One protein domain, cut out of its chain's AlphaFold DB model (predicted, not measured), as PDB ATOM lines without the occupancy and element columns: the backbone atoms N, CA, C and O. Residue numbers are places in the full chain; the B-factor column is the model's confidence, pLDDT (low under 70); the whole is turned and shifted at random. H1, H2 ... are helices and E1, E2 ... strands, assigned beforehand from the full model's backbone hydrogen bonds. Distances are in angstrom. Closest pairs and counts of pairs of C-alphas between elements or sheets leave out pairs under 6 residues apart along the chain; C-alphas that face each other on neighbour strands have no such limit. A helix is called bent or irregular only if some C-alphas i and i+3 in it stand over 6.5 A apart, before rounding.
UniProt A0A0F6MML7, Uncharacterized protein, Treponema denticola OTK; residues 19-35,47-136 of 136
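AT A GLANCE: This is residues 19 to 35 and 47 to 136 of the 136 residues of an uncharacterized protein of Treponema denticola OTK (UniProt A0A0F6MML7). What does the model look like? An antiparallel sheet of four strands, in the order E3 - E5 - E4 - E6, has the long helix H2 along one face and the short helix H1 on the other; the small hairpin of E1 and E2 makes one end of the long axis. What is printed? The printed part has 107 residues, with helices and strands mixed in the order E1 E2 H1 E3 H2 E4 E5 E6. It is compact, with a radius of gyration of the C-alphas of 14.4 A, and spans 49 by 28 by 24 A.

HOW THE PARTS SIT: How do the sheet's strands pair? E4, residues 96 to 103, and E5, residues 107 to 114, form a hairpin, with N 99 and O 111 within hydrogen-bond range at 2.8 A. Edge strand E3, residues 57 to 62, is antiparallel to E5, with N 58 and O 110 at 2.8 A; edge strand E6, residues 131 to 135, is antiparallel to E4, with N 98 and O 134 at 2.8 A. Where are the helices? H2, residues 66 to 90, runs along the strands at a height over the sheet of 8.6 A; its closest C-alpha pair with E5 is Thr 80 and Val 110, 6.6 A. H1, residues 48 to 55, is on the opposite face, three layers in all, helices on both faces; the closest C-alphas of H1 and E5, Ala 53 and His 113, are 5.0 A apart. E3, H2 and E4 form a split strand-helix-strand unit, E5 between its two strands, with a right-handed crossover. Every O i to N i+4 pair is within hydrogen-bond range in H1, 19 of 21 in H2. What of the other hairpin? E1, residues 19 to 22, pairs with E2, residues 28 to 32, N 29 and O 21 being 2.8 A apart; the closest C-alphas of E2 and H1, Phe 31 and Glu 52, are 6.9 A apart.

IN THESE COORDINATES: Which elements are long? From first to last C-alpha H2 measures 36.2 A, E5 23.0 A and E4 22.4 A; H2 is irregular, C-alphas 67 and 70 being 7.4 A apart. Where are the anchors? E1 begins at C-alpha 19 (191.639, 237.629, 175.344), and E6 ends at C-alpha 135 (194.813, 256.988, 169.590).

THE WHOLE: Is anything missing? Residues 36 to 46 are cut out, and C-alphas 35 and 47 are 24.7 A apart. Which link is long? E5 to E6, 16 residues. Is confidence low anywhere? No printed residue is under 70.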
ATOM      1  N   TYR A  19     192.383 238.689 176.005       94.81
ATOM      2  CA  TYR A  19     191.639 237.629 175.344       94.81
ATOM      3  C   TYR A  19     190.631 238.255 174.380       94.81
ATOM      4  O   TYR A  19     190.332 239.445 174.477       94.81
ATOM      5  N   THR A  20     190.131 237.457 173.441       94.81
ATOM      6  CA  THR A  20     189.096 237.895 172.508       94.81
ATOM      7  C   THR A  20     187.782 237.179 172.769       94.81
ATOM      8  O   THR A  20     187.763 236.043 173.252       94.81
ATOM      9  N   ALA A  21     186.682 237.852 172.452       94.50
ATOM     10  CA  ALA A  21     185.349 237.265 172.402       94.50
ATOM     11  C   ALA A  21     184.666 237.697 171.103       94.50
ATOM     12  O   ALA A  21     185.015 238.728 170.533       94.50
ATOM     13  N   MET A  22     183.697 236.916 170.634       94.88
ATOM     14  CA  MET A  22     182.879 237.273 169.477       94.88
ATOM     15  C   MET A  22     181.415 237.343 169.883       94.88
ATOM     16  O   MET A  22     180.972 236.544 170.712       94.88
ATOM     17  N   ASP A  23     180.684 238.280 169.292       95.38
ATOM     18  CA  ASP A  23     179.226 238.299 169.380       95.38
ATOM     19  C   ASP A  23     178.558 237.467 168.274       95.38
ATOM     20  O   ASP A  23     179.208 236.917 167.381       95.38
ATOM     21  N   SER A  24     177.226 237.402 168.313       94.75
ATOM     22  CA  SER A  24     176.410 236.722 167.301       94.75
ATOM     23  C   SER A  24     176.478 237.339 165.894       94.75
ATOM     24  O   SER A  24     175.945 236.749 164.956       94.75
ATOM     25  N   GLU A  25     177.078 238.522 165.732       94.75
ATOM     26  CA  GLU A  25     177.262 239.220 164.449       94.75
ATOM     27  C   GLU A  25     178.717 239.145 163.941       94.75
ATOM     28  O   GLU A  25     179.060 239.801 162.957       94.75
ATOM     29  N   ASN A  26     179.560 238.308 164.562       94.00
ATOM     30  CA  ASN A  26     180.992 238.155 164.278       94.00
ATOM     31  C   ASN A  26     181.828 239.428 164.512       94.00
ATOM     32  O   ASN A  26     182.910 239.567 163.934       94.00
ATOM     33  N   ASN A  27     181.378 240.352 165.366       95.44
ATOM     34  CA  ASN A  27     182.261 241.408 165.855       95.44
ATOM     35  C   ASN A  27     183.234 240.796 166.872       95.44
ATOM     36  O   ASN A  27     182.816 240.120 167.811       95.44
ATOM     37  N   GLU A  28     184.532 241.028 166.685       95.69
ATOM     38  CA  GLU A  28     185.579 240.576 167.604       95.69
ATOM     39  C   GLU A  28     185.908 241.674 168.620       95.69
ATOM     40  O   GLU A  28     186.331 242.766 168.239       95.69
ATOM     41  N   TYR A  29     185.773 241.353 169.901       96.69
ATOM     42  CA  TYR A  29     186.071 242.208 171.048       96.69
ATOM     43  C   TYR A  29     187.418 241.829 171.650       96.69
ATOM     44  O   TYR A  29     187.780 240.648 171.665       96.69
ATOM     45  N   ILE A  30     188.135 242.813 172.182       96.19
ATOM     46  CA  ILE A  30     189.424 242.621 172.843       96.19
ATOM     47  C   ILE A  30     189.275 243.048 174.293       96.19
ATOM     48  O   ILE A  30     189.064 244.223 174.584       96.19
ATOM     49  N   PHE A  31     189.433 242.092 175.202       95.81
ATOM     50  CA  PHE A  31     189.287 242.322 176.630       95.81
ATOM     51  C   PHE A  31     190.595 242.125 177.383       95.81
ATOM     52  O   PHE A  31     191.399 241.242 177.064       95.81
ATOM     53  N   LEU A  32     190.801 242.937 178.417       93.88
ATOM     54  CA  LEU A  32     191.852 242.722 179.394       93.88
ATOM     55  C   LEU A  32     191.518 241.484 180.226       93.88
ATOM     56  O   LEU A  32     190.445 241.360 180.808       93.88
ATOM     57  N   LYS A  33     192.471 240.564 180.313       91.25
ATOM     58  CA  LYS A  33     192.377 239.408 181.189       91.25
ATOM     59  C   LYS A  33     192.740 239.829 182.606       91.25
ATOM     60  O   LYS A  33     193.923 239.930 182.926       91.25
ATOM     61  N   THR A  34     191.729 240.047 183.430       85.50
ATOM     62  CA  THR A  34     191.890 240.241 184.869       85.50
ATOM     63  C   THR A  34     191.660 238.925 185.612       85.50
ATOM     64  O   THR A  34     191.306 237.901 185.015       85.50
ATOM     65  N   GLN A  35     191.891 238.919 186.925       76.00
ATOM     66  CA  GLN A  35     191.456 237.812 187.789       76.00
ATOM     67  C   GLN A  35     189.929 237.681 187.894       76.00
ATOM     68  O   GLN A  35     189.444 236.647 188.360       76.00
ATOM     69  N   ASP A  47     176.151 248.713 171.363       96.81
ATOM     70  CA  ASP A  47     177.169 249.733 171.611       96.81
ATOM     71  C   ASP A  47     178.470 249.041 172.029       96.81
ATOM     72  O   ASP A  47     178.648 248.621 173.182       96.81
ATOM     73  N   LYS A  48     179.341 248.819 171.044       96.94
ATOM     74  CA  LYS A  48     180.555 248.011 171.201       96.94
ATOM     75  C   LYS A  48     181.623 248.782 171.956       96.94
ATOM     76  O   LYS A  48     182.319 248.216 172.800       96.94
ATOM     77  N   THR A  49     181.690 250.080 171.703       97.44
ATOM     78  CA  THR A  49     182.558 251.038 172.371       97.44
ATOM     79  C   THR A  49     182.238 251.091 173.853       97.44
ATOM     80  O   THR A  49     183.150 250.916 174.659       97.44
ATOM     81  N   GLN A  50     180.969 251.251 174.235       96.62
ATOM     82  CA  GLN A  50     180.555 251.247 175.639       96.62
ATOM     83  C   GLN A  50     180.896 249.925 176.327       96.62
ATOM     84  O   GLN A  50     181.404 249.956 177.448       96.62
ATOM     85  N   LEU A  51     180.630 248.782 175.683       95.81
ATOM     86  CA  LEU A  51     180.944 247.472 176.255       95.81
ATOM     87  C   LEU A  51     182.449 247.319 176.497       95.81
ATOM     88  O   LEU A  51     182.860 247.061 177.625       95.81
ATOM     89  N   GLU A  52     183.276 247.501 175.465       96.38
ATOM     90  CA  GLU A  52     184.726 247.361 175.619       96.38
ATOM     91  C   GLU A  52     185.269 248.360 176.618       96.38
ATOM     92  O   GLU A  52     186.012 247.974 177.510       96.38
ATOM     93  N   ALA A  53     184.873 249.625 176.524       96.56
ATOM     94  CA  ALA A  53     185.341 250.644 177.441       96.56
ATOM     95  C   ALA A  53     184.945 250.308 178.884       96.56
ATOM     96  O   ALA A  53     185.743 250.550 179.790       96.56
ATOM     97  N   TYR A  54     183.741 249.775 179.122       94.25
ATOM     98  CA  TYR A  54     183.272 249.361 180.446       94.25
ATOM     99  C   TYR A  54     184.025 248.152 180.991       94.25
ATOM    100  O   TYR A  54     184.375 248.162 182.162       94.25
ATOM    101  N   GLU A  55     184.332 247.151 180.181       94.06
ATOM    102  CA  GLU A  55     185.054 245.962 180.654       94.06
ATOM    103  C   GLU A  55     186.564 246.221 180.779       94.06
ATOM    104  O   GLU A  55     187.231 245.742 181.693       94.06
ATOM    105  N   ASN A  56     187.115 247.067 179.909       95.38
ATOM    106  CA  ASN A  56     188.538 247.373 179.829       95.38
ATOM    107  C   ASN A  56     188.923 248.633 180.607       95.38
ATOM    108  O   ASN A  56     189.654 249.489 180.093       95.38
ATOM    109  N   HIS A  57     188.450 248.767 181.845       93.25
ATOM    110  CA  HIS A  57     188.902 249.825 182.742       93.25
ATOM    111  C   HIS A  57     189.646 249.247 183.939       93.25
ATOM    112  O   HIS A  57     189.264 248.229 184.511       93.25
ATOM    113  N   ILE A  58     190.718 249.925 184.337       91.38
ATOM    114  CA  ILE A  58     191.506 249.535 185.495       91.38
ATOM    115  C   ILE A  58     191.661 250.724 186.427       91.38
ATOM    116  O   ILE A  58     192.192 251.770 186.047       91.38
ATOM    117  N   HIS A  59     191.255 250.535 187.679       91.56
ATOM    118  CA  HIS A  59     191.545 251.473 188.752       91.56
ATOM    119  C   HIS A  59     193.010 251.333 189.177       91.56
ATOM    120  O   HIS A  59     193.403 250.343 189.792       91.56
ATOM    121  N   ILE A  60     193.826 252.344 188.871       91.25
ATOM    122  CA  ILE A  60     195.238 252.386 189.272       91.25
ATOM    123  C   ILE A  60     195.344 252.793 190.742       91.25
ATOM    124  O   ILE A  60     196.088 252.192 191.517       91.25
ATOM    125  N   CYS A  61     194.607 253.831 191.136       90.38
ATOM    126  CA  CYS A  61     194.477 254.228 192.534       90.38
ATOM    127  C   CYS A  61     193.220 255.076 192.751       90.38
ATOM    128  O   CYS A  61     192.691 255.667 191.816       90.38
ATOM    129  N   GLY A  62     192.746 255.134 193.995       92.69
ATOM    130  CA  GLY A  62     191.723 256.095 194.406       92.69
ATOM    131  C   GLY A  62     192.327 257.461 194.748       92.69
ATOM    132  O   GLY A  62     193.456 257.776 194.376       92.69
ATOM    133  N   LYS A  63     191.599 258.244 195.542       95.25
ATOM    134  CA  LYS A  63     191.985 259.582 196.009       95.25
ATOM    135  C   LYS A  63     193.463 259.722 196.410       95.25
ATOM    136  O   LYS A  63     193.958 259.045 197.318       95.25
ATOM    137  N   VAL A  64     194.138 260.718 195.828       94.62
ATOM    138  CA  VAL A  64     195.573 260.975 196.027       94.62
ATOM    139  C   VAL A  64     195.806 262.311 196.734       94.62
ATOM    140  O   VAL A  64     195.416 263.383 196.274       94.62
ATOM    141  N   LYS A  65     196.533 262.278 197.858       95.38
ATOM    142  CA  LYS A  65     196.955 263.502 198.565       95.38
ATOM    143  C   LYS A  65     197.900 264.330 197.688       95.38
ATOM    144  O   LYS A  65     198.827 263.771 197.113       95.38
ATOM    145  N   LYS A  66     197.777 265.665 197.719       95.56
ATOM    146  CA  LYS A  66     198.585 266.620 196.923       95.56
ATOM    147  C   LYS A  66     200.084 266.290 196.848       95.56
ATOM    148  O   LYS A  66     200.663 266.280 195.770       95.56
ATOM    149  N   ARG A  67     200.706 265.929 197.978       96.06
ATOM    150  CA  ARG A  67     202.138 265.566 198.053       96.06
ATOM    151  C   ARG A  67     202.546 264.357 197.193       96.06
ATOM    152  O   ARG A  67     203.706 264.245 196.826       96.06
ATOM    153  N   ALA A  68     201.610 263.456 196.901       95.19
ATOM    154  CA  ALA A  68     201.840 262.218 196.161       95.19
ATOM    155  C   ALA A  68     201.334 262.277 194.709       95.19
ATOM    156  O   ALA A  68     201.584 261.340 193.960       95.19
ATOM    157  N   GLN A  69     200.665 263.363 194.295       95.00
ATOM    158  CA  GLN A  69     200.074 263.473 192.954       95.00
ATOM    159  C   GLN A  69     201.122 263.344 191.846       95.00
ATOM    160  O   GLN A  69     200.890 262.627 190.884       95.00
ATOM    161  N   HIS A  70     202.306 263.948 192.009       95.31
ATOM    162  CA  HIS A  70     203.371 263.836 191.008       95.31
ATOM    163  C   HIS A  70     203.794 262.376 190.768       95.31
ATOM    164  O   HIS A  70     203.854 261.943 189.623       95.31
ATOM    165  N   ILE A  71     204.005 261.599 191.840       95.88
ATOM    166  CA  ILE A  71     204.351 260.173 191.750       95.88
ATOM    167  C   ILE A  71     203.201 259.400 191.111       95.88
ATOM    168  O   ILE A  71     203.441 258.607 190.208       95.88
ATOM    169  N   ALA A  72     201.964 259.655 191.543       94.81
ATOM    170  CA  ALA A  72     200.790 258.962 191.028       94.81
ATOM    171  C   ALA A  72     200.620 259.172 189.514       94.81
ATOM    172  O   ALA A  72     200.458 258.196 188.787       94.81
ATOM    173  N   ILE A  73     200.763 260.411 189.026       95.06
ATOM    174  CA  ILE A  73     200.726 260.726 187.588       95.06
ATOM    175  C   ILE A  73     201.857 260.011 186.852       95.06
ATOM    176  O   ILE A  73     201.620 259.388 185.821       95.06
ATOM    177  N   THR A  74     203.093 260.089 187.356       96.38
ATOM    178  CA  THR A  74     204.237 259.436 186.706       96.38
ATOM    179  C   THR A  74     204.024 257.927 186.600       96.38
ATOM    180  O   THR A  74     204.223 257.358 185.526       96.38
ATOM    181  N   SER A  75     203.571 257.280 187.675       94.75
ATOM    182  CA  SER A  75     203.246 255.853 187.673       94.75
ATOM    183  C   SER A  75     202.116 255.526 186.698       94.75
ATOM    184  O   SER A  75     202.256 254.594 185.908       94.75
ATOM    185  N   ALA A  76     201.038 256.311 186.689       95.75
ATOM    186  CA  ALA A  76     199.906 256.085 185.799       95.75
ATOM    187  C   ALA A  76     200.283 256.239 184.318       95.75
ATOM    188  O   ALA A  76     199.876 255.424 183.491       95.75
ATOM    189  N   LYS A  77     201.147 257.205 183.981       96.88
ATOM    190  CA  LYS A  77     201.694 257.356 182.624       96.88
ATOM    191  C   LYS A  77     202.573 256.177 182.209       96.88
ATOM    192  O   LYS A  77     202.492 255.741 181.064       96.88
ATOM    193  N   LEU A  78     203.385 255.632 183.118       97.00
ATOM    194  CA  LEU A  78     204.190 254.435 182.839       97.00
ATOM    195  C   LEU A  78     203.311 253.203 182.600       97.00
ATOM    196  O   LEU A  78     203.550 252.466 181.647       97.00
ATOM    197  N   ILE A  79     202.280 253.016 183.425       96.00
ATOM    198  CA  ILE A  79     201.285 251.949 183.266       96.00
ATOM    199  C   ILE A  79     200.558 252.090 181.926       96.00
ATOM    200  O   ILE A  79     200.484 251.133 181.160       96.00
ATOM    201  N   THR A  80     200.091 253.297 181.605       97.69
ATOM    202  CA  THR A  80     199.382 253.587 180.350       97.69
ATOM    203  C   THR A  80     200.274 253.317 179.143       97.69
ATOM    204  O   THR A  80     199.856 252.654 178.198       97.69
ATOM    205  N   LYS A  81     201.539 253.753 179.188       97.88
ATOM    206  CA  LYS A  81     202.516 253.449 178.139       97.88
ATOM    207  C   LYS A  81     202.725 251.940 177.989       97.88
ATOM    208  O   LYS A  81     202.716 251.446 176.870       97.88
ATOM    209  N   ASN A  82     202.892 251.212 179.094       97.56
ATOM    210  CA  ASN A  82     203.043 249.758 179.064       97.56
ATOM    211  C   ASN A  82     201.828 249.077 178.415       97.56
ATOM    212  O   ASN A  82     202.003 248.222 177.551       97.56
ATOM    213  N   LEU A  83     200.609 249.492 178.769       97.56
ATOM    214  CA  LEU A  83     199.379 248.998 178.148       97.56
ATOM    215  C   LEU A  83     199.366 249.254 176.633       97.56
ATOM    216  O   LEU A  83     199.135 248.323 175.865       97.56
ATOM    217  N   ILE A  84     199.671 250.484 176.208       98.00
ATOM    218  CA  ILE A  84     199.729 250.877 174.791       98.00
ATOM    219  C   ILE A  84     200.698 249.984 174.004       98.00
ATOM    220  O   ILE A  84     200.337 249.473 172.944       98.00
ATOM    221  N   GLU A  85     201.916 249.770 174.507       98.06
ATOM    222  CA  GLU A  85     202.905 248.940 173.806       98.06
ATOM    223  C   GLU A  85     202.464 247.468 173.720       98.06
ATOM    224  O   GLU A  85     202.669 246.815 172.694       98.06
ATOM    225  N   ASN A  86     201.807 246.948 174.762       98.06
ATOM    226  CA  ASN A  86     201.278 245.584 174.760       98.06
ATOM    227  C   ASN A  86     200.087 245.424 173.801       98.06
ATOM    228  O   ASN A  86     200.005 244.397 173.126       98.06
ATOM    229  N   LEU A  87     199.210 246.428 173.684       97.94
ATOM    230  CA  LEU A  87     198.126 246.447 172.693       97.94
ATOM    231  C   LEU A  87     198.684 246.439 171.265       97.94
ATOM    232  O   LEU A  87     198.315 245.572 170.477       97.94
ATOM    233  N   LYS A  88     199.641 247.325 170.957       97.62
ATOM    234  CA  LYS A  88     200.297 247.384 169.634       97.62
ATOM    235  C   LYS A  88     201.007 246.088 169.266       97.62
ATOM    236  O   LYS A  88     200.961 245.656 168.120       97.62
ATOM    237  N   THR A  89     201.673 245.470 170.241       97.56
ATOM    238  CA  THR A  89     202.403 244.217 170.027       97.56
ATOM    239  C   THR A  89     201.449 243.041 169.824       97.56
ATOM    240  O   THR A  89     201.694 242.192 168.972       97.56
ATOM    241  N   SER A  90     200.362 242.987 170.599       97.31
ATOM    242  CA  SER A  90     199.407 241.870 170.565       97.31
ATOM    243  C   SER A  90     198.443 241.963 169.380       97.31
ATOM    244  O   SER A  90     198.034 240.938 168.840       97.31
ATOM    245  N   PHE A  91     198.104 243.183 168.956       97.50
ATOM    246  CA  PHE A  91     197.097 243.459 167.933       97.50
ATOM    247  C   PHE A  91     197.587 244.506 166.916       97.50
ATOM    248  O   PHE A  91     196.997 245.578 166.798       97.50
ATOM    249  N   PRO A  92     198.637 244.208 166.128       96.88
ATOM    250  CA  PRO A  92     199.283 245.184 165.240       96.88
ATOM    251  C   PRO A  92     198.394 245.708 164.101       96.88
ATOM    252  O   PRO A  92     198.735 246.701 163.467       96.88
ATOM    253  N   ASN A  93     197.270 245.040 163.828       96.62
ATOM    254  CA  ASN A  93     196.321 245.396 162.767       96.62
ATOM    255  C   ASN A  93     195.023 246.023 163.308       96.62
ATOM    256  O   ASN A  93     194.059 246.174 162.557       96.62
ATOM    257  N   LYS A  94     194.962 246.324 164.609       97.00
ATOM    258  CA  LYS A  94     193.808 246.939 165.274       97.00
ATOM    259  C   LYS A  94     194.203 248.327 165.764       97.00
ATOM    260  O   LYS A  94     195.362 248.552 166.099       97.00
ATOM    261  N   ASN A  95     193.232 249.230 165.824       97.75
ATOM    262  CA  ASN A  95     193.424 250.570 166.370       97.75
ATOM    263  C   ASN A  95     192.618 250.711 167.656       97.75
ATOM    264  O   ASN A  95     191.525 250.145 167.758       97.75
ATOM    265  N   PHE A  96     193.123 251.493 168.603       98.25
ATOM    266  CA  PHE A  96     192.492 251.658 169.911       98.25
ATOM    267  C   PHE A  96     192.441 253.119 170.336       98.25
ATOM    268  O   PHE A  96     193.317 253.923 170.006       98.25
ATOM    269  N   TYR A  97     191.436 253.430 171.146       98.00
ATOM    270  CA  TYR A  97     191.486 254.562 172.056       98.00
ATOM    271  C   TYR A  97     191.930 254.073 173.428       98.00
ATOM    272  O   TYR A  97     191.401 253.090 173.942       98.00
ATOM    273  N   VAL A  98     192.886 254.777 174.026       97.75
ATOM    274  CA  VAL A  98     193.306 254.595 175.416       97.75
ATOM    275  C   VAL A  98     193.139 255.926 176.136       97.75
ATOM    276  O   VAL A  98     193.634 256.952 175.674       97.75
ATOM    277  N   TYR A  99     192.462 255.905 177.274       97.38
ATOM    278  CA  TYR A  99     192.191 257.063 178.111       97.38
ATOM    279  C   TYR A  99     192.890 256.900 179.449       97.38
ATOM    280  O   TYR A  99     192.771 255.856 180.092       97.38
ATOM    281  N   LEU A 100     193.583 257.946 179.877       96.81
ATOM    282  CA  LEU A 100     194.090 258.090 181.229       96.81
ATOM    283  C   LEU A 100     193.300 259.205 181.914       96.81
ATOM    284  O   LEU A 100     193.501 260.379 181.612       96.81
ATOM    285  N   ASP A 101     192.420 258.822 182.834       95.31
ATOM    286  CA  ASP A 101     191.628 259.736 183.653       95.31
ATOM    287  C   ASP A 101     192.325 259.956 184.998       95.31
ATOM    288  O   ASP A 101     192.643 258.996 185.707       95.31
ATOM    289  N   CYS A 102     192.620 261.213 185.325       94.00
ATOM    290  CA  CYS A 102     193.327 261.605 186.539       94.00
ATOM    291  C   CYS A 102     192.527 262.638 187.347       94.00
ATOM    292  O   CYS A 102     192.904 263.813 187.402       94.00
ATOM    293  N   ASP A 103     191.486 262.204 188.061       93.94
ATOM    294  CA  ASP A 103     190.862 263.001 189.122       93.94
ATOM    295  C   ASP A 103     191.450 262.654 190.496       93.94
ATOM    296  O   ASP A 103     191.003 261.753 191.205       93.94
ATOM    297  N   PHE A 104     192.430 263.432 190.960       92.56
ATOM    298  CA  PHE A 104     193.074 263.171 192.255       92.56
ATOM    299  C   PHE A 104     192.141 263.246 193.470       92.56
ATOM    300  O   PHE A 104     192.554 262.838 194.565       92.56
ATOM    301  N   ASN A 105     190.926 263.781 193.324       92.56
ATOM    302  CA  ASN A 105     189.944 263.805 194.402       92.56
ATOM    303  C   ASN A 105     189.162 262.497 194.522       92.56
ATOM    304  O   ASN A 105     188.647 262.236 195.615       92.56
ATOM    305  N   ASP A 106     189.139 261.688 193.462       93.12
ATOM    306  CA  ASP A 106     188.345 260.467 193.365       93.12
ATOM    307  C   ASP A 106     189.184 259.264 192.907       93.12
ATOM    308  O   ASP A 106     189.421 258.343 193.697       93.12
ATOM    309  N   HIS A 107     189.715 259.296 191.682       93.81
ATOM    310  CA  HIS A 107     190.357 258.146 191.055       93.81
ATOM    311  C   HIS A 107     191.447 258.496 190.027       93.81
ATOM    312  O   HIS A 107     191.504 259.577 189.450       93.81
ATOM    313  N   ILE A 108     192.302 257.511 189.759       95.25
ATOM    314  CA  ILE A 108     193.111 257.434 188.547       95.25
ATOM    315  C   ILE A 108     192.771 256.123 187.849       95.25
ATOM    316  O   ILE A 108     192.965 255.048 188.430       95.25
ATOM    317  N   ILE A 109     192.273 256.215 186.620       94.94
ATOM    318  CA  ILE A 109     191.810 255.074 185.827       94.94
ATOM    319  C   ILE A 109     192.504 255.094 184.468       94.94
ATOM    320  O   ILE A 109     192.666 256.149 183.857       94.94
ATOM    321  N   VAL A 110     192.878 253.913 183.982       95.88
ATOM    322  CA  VAL A 110     193.166 253.710 182.560       95.88
ATOM    323  C   VAL A 110     192.034 252.906 181.936       95.88
ATOM    324  O   VAL A 110     191.539 251.960 182.548       95.88
ATOM    325  N   ARG A 111     191.604 253.297 180.740       96.50
ATOM    326  CA  ARG A 111     190.506 252.661 180.005       96.50
ATOM    327  C   ARG A 111     190.878 252.516 178.540       96.50
ATOM    328  O   ARG A 111     191.545 253.403 178.015       96.50
ATOM    329  N   PHE A 112     190.445 251.457 177.867       97.62
ATOM    330  CA  PHE A 112     190.623 251.359 176.418       97.62
ATOM    331  C   PHE A 112     189.445 250.698 175.706       97.62
ATOM    332  O   PHE A 112     188.672 249.971 176.315       97.62
ATOM    333  N   HIS A 113     189.319 250.945 174.407       98.06
ATOM    334  CA  HIS A 113     188.419 250.210 173.517       98.06
ATOM    335  C   HIS A 113     188.970 250.225 172.088       98.06
ATOM    336  O   HIS A 113     189.822 251.062 171.756       98.06
ATOM    337  N   GLN A 114     188.509 249.307 171.236       98.00
ATOM    338  CA  GLN A 114     188.846 249.340 169.815       98.00
ATOM    339  C   GLN A 114     188.203 250.554 169.140       98.00
ATOM    340  O   GLN A 114     187.146 251.042 169.544       98.00
ATOM    341  N   LEU A 115     188.832 251.042 168.074       97.12
ATOM    342  CA  LEU A 115     188.192 251.992 167.177       97.12
ATOM    343  C   LEU A 115     187.213 251.243 166.271       97.12
ATOM    344  O   LEU A 115     187.623 250.528 165.355       97.12
ATOM    345  N   TRP A 116     185.923 251.440 166.519       96.19
ATOM    346  CA  TRP A 116     184.842 250.893 165.709       96.19
ATOM    347  C   TRP A 116     184.471 251.866 164.584       96.19
ATOM    348  O   TRP A 116     184.373 253.067 164.802       96.19
ATOM    349  N   GLU A 117     184.274 251.359 163.362       90.69
ATOM    350  CA  GLU A 117     184.114 252.185 162.147       90.69
ATOM    351  C   GLU A 117     182.909 253.144 162.191       90.69
ATOM    352  O   GLU A 117     182.940 254.193 161.556       90.69
ATOM    353  N   ASN A 118     181.868 252.808 162.955       92.06
ATOM    354  CA  ASN A 118     180.600 253.543 162.995       92.06
ATOM    355  C   ASN A 118     180.159 253.909 164.420       92.06
ATOM    356  O   ASN A 118     178.967 254.095 164.659       92.06
ATOM    357  N   GLU A 119     181.091 253.968 165.369       95.56
ATOM    358  CA  GLU A 119     180.792 254.377 166.742       95.56
ATOM    359  C   GLU A 119     181.706 255.520 167.172       95.56
ATOM    360  O   GLU A 119     182.865 255.615 166.760       95.56
ATOM    361  N   GLU A 120     181.157 256.403 167.999       93.94
ATOM    362  CA  GLU A 120     181.909 257.505 168.583       93.94
ATOM    363  C   GLU A 120     182.844 257.000 169.691       93.94
ATOM    364  O   GLU A 120     182.564 255.977 170.317       93.94
ATOM    365  N   PRO A 121     183.951 257.708 169.977       94.06
ATOM    366  CA  PRO A 121     184.810 257.378 171.107       94.06
ATOM    367  C   PRO A 121     184.052 257.464 172.439       94.06
ATOM    368  O   PRO A 121     183.157 258.291 172.596       94.06
ATOM    369  N   TYR A 122     184.471 256.675 173.434       94.44
ATOM    370  CA  TYR A 122     183.797 256.621 174.739       94.44
ATOM    371  C   TYR A 122     183.716 257.983 175.451       94.44
ATOM    372  O   TYR A 122     182.713 258.309 176.079       94.44
ATOM    373  N   TYR A 123     184.780 258.786 175.351       89.62
ATOM    374  CA  TYR A 123     184.815 260.152 175.872       89.62
ATOM    375  C   TYR A 123     184.989 261.172 174.745       89.62
ATOM    376  O   TYR A 123     185.925 261.051 173.946       89.62
ATOM    377  N   ASP A 124     184.192 262.246 174.776       83.12
ATOM    378  CA  ASP A 124     184.563 263.508 174.133       83.12
ATOM    379  C   ASP A 124     185.500 264.277 175.070       83.12
ATOM    380  O   ASP A 124     185.087 264.901 176.045       83.12
ATOM    381  N   VAL A 125     186.802 264.230 174.787       73.56
ATOM    382  CA  VAL A 125     187.831 264.885 175.614       73.56
ATOM    383  C   VAL A 125     187.652 266.396 175.761       73.56
ATOM    384  O   VAL A 125     188.249 266.986 176.660       73.56
ATOM    385  N   LYS A 126     186.833 267.044 174.921       78.44
ATOM    386  CA  LYS A 126     186.487 268.463 175.104       78.44
ATOM    387  C   LYS A 126     185.698 268.701 176.390       78.44
ATOM    388  O   LYS A 126     185.844 269.765 176.989       78.44
ATOM    389  N   ASP A 127     184.930 267.707 176.822       81.06
ATOM    390  CA  ASP A 127     184.083 267.781 178.008       81.06
ATOM    391  C   ASP A 127     184.824 267.336 179.283       81.06
ATOM    392  O   ASP A 127     184.381 267.624 180.396       81.06
ATOM    393  N   PHE A 128     185.995 266.696 179.139       83.31
ATOM    394  CA  PHE A 128     186.749 266.093 180.243       83.31
ATOM    395  C   PHE A 128     188.225 266.535 180.259       83.31
ATOM    396  O   PHE A 128     189.108 265.799 179.813       83.31
ATOM    397  N   PRO A 129     188.544 267.710 180.835       81.56
ATOM    398  CA  PRO A 129     189.897 268.280 180.794       81.56
ATOM    399  C   PRO A 129     190.948 267.486 181.590       81.56
ATOM    400  O   PRO A 129     192.143 267.732 181.433       81.56
ATOM    401  N   ASN A 130     190.521 266.556 182.449       86.94
ATOM    402  CA  ASN A 130     191.410 265.710 183.252       86.94
ATOM    403  C   ASN A 130     191.798 264.400 182.545       86.94
ATOM    404  O   ASN A 130     192.575 263.623 183.104       86.94
ATOM    405  N   ILE A 131     191.265 264.159 181.342       92.88
ATOM    406  CA  ILE A 131     191.492 262.935 180.578       92.88
ATOM    407  C   ILE A 131     192.540 263.183 179.494       92.88
ATOM    408  O   ILE A 131     192.383 264.038 178.623       92.88
ATOM    409  N   GLU A 132     193.604 262.387 179.520       95.00
ATOM    410  CA  GLU A 132     194.577 262.296 178.431       95.00
ATOM    411  C   GLU A 132     194.178 261.136 177.509       95.00
ATOM    412  O   GLU A 132     193.979 260.014 177.973       95.00
ATOM    413  N   VAL A 133     194.043 261.398 176.204       95.62
ATOM    414  CA  VAL A 133     193.656 260.391 175.203       95.62
ATOM    415  C   VAL A 133     194.813 260.049 174.276       95.62
ATOM    416  O   VAL A 133     195.525 260.924 173.778       95.62
ATOM    417  N   PHE A 134     194.956 258.761 173.990       96.31
ATOM    418  CA  PHE A 134     195.907 258.212 173.040       96.31
ATOM    419  C   PHE A 134     195.139 257.405 171.997       96.31
ATOM    420  O   PHE A 134     194.422 256.467 172.336       96.31
ATOM    421  N   LYS A 135     195.302 257.768 170.726       95.69
ATOM    422  CA  LYS A 135     194.813 256.988 169.590       95.69
ATOM    423  C   LYS A 135     195.995 256.229 169.003       95.69
ATOM    424  O   LYS A 135     196.974 256.868 168.603       95.69
ATOM    425  N   ILE A 136     195.934 254.901 169.027       94.56
ATOM    426  CA  ILE A 136     197.063 254.014 168.705       94.56
ATOM    427  C   ILE A 136     196.714 252.966 167.669       94.56
ATOM    428  O   ILE A 136     195.509 252.650 167.546       94.56
TER     429      ILE A 136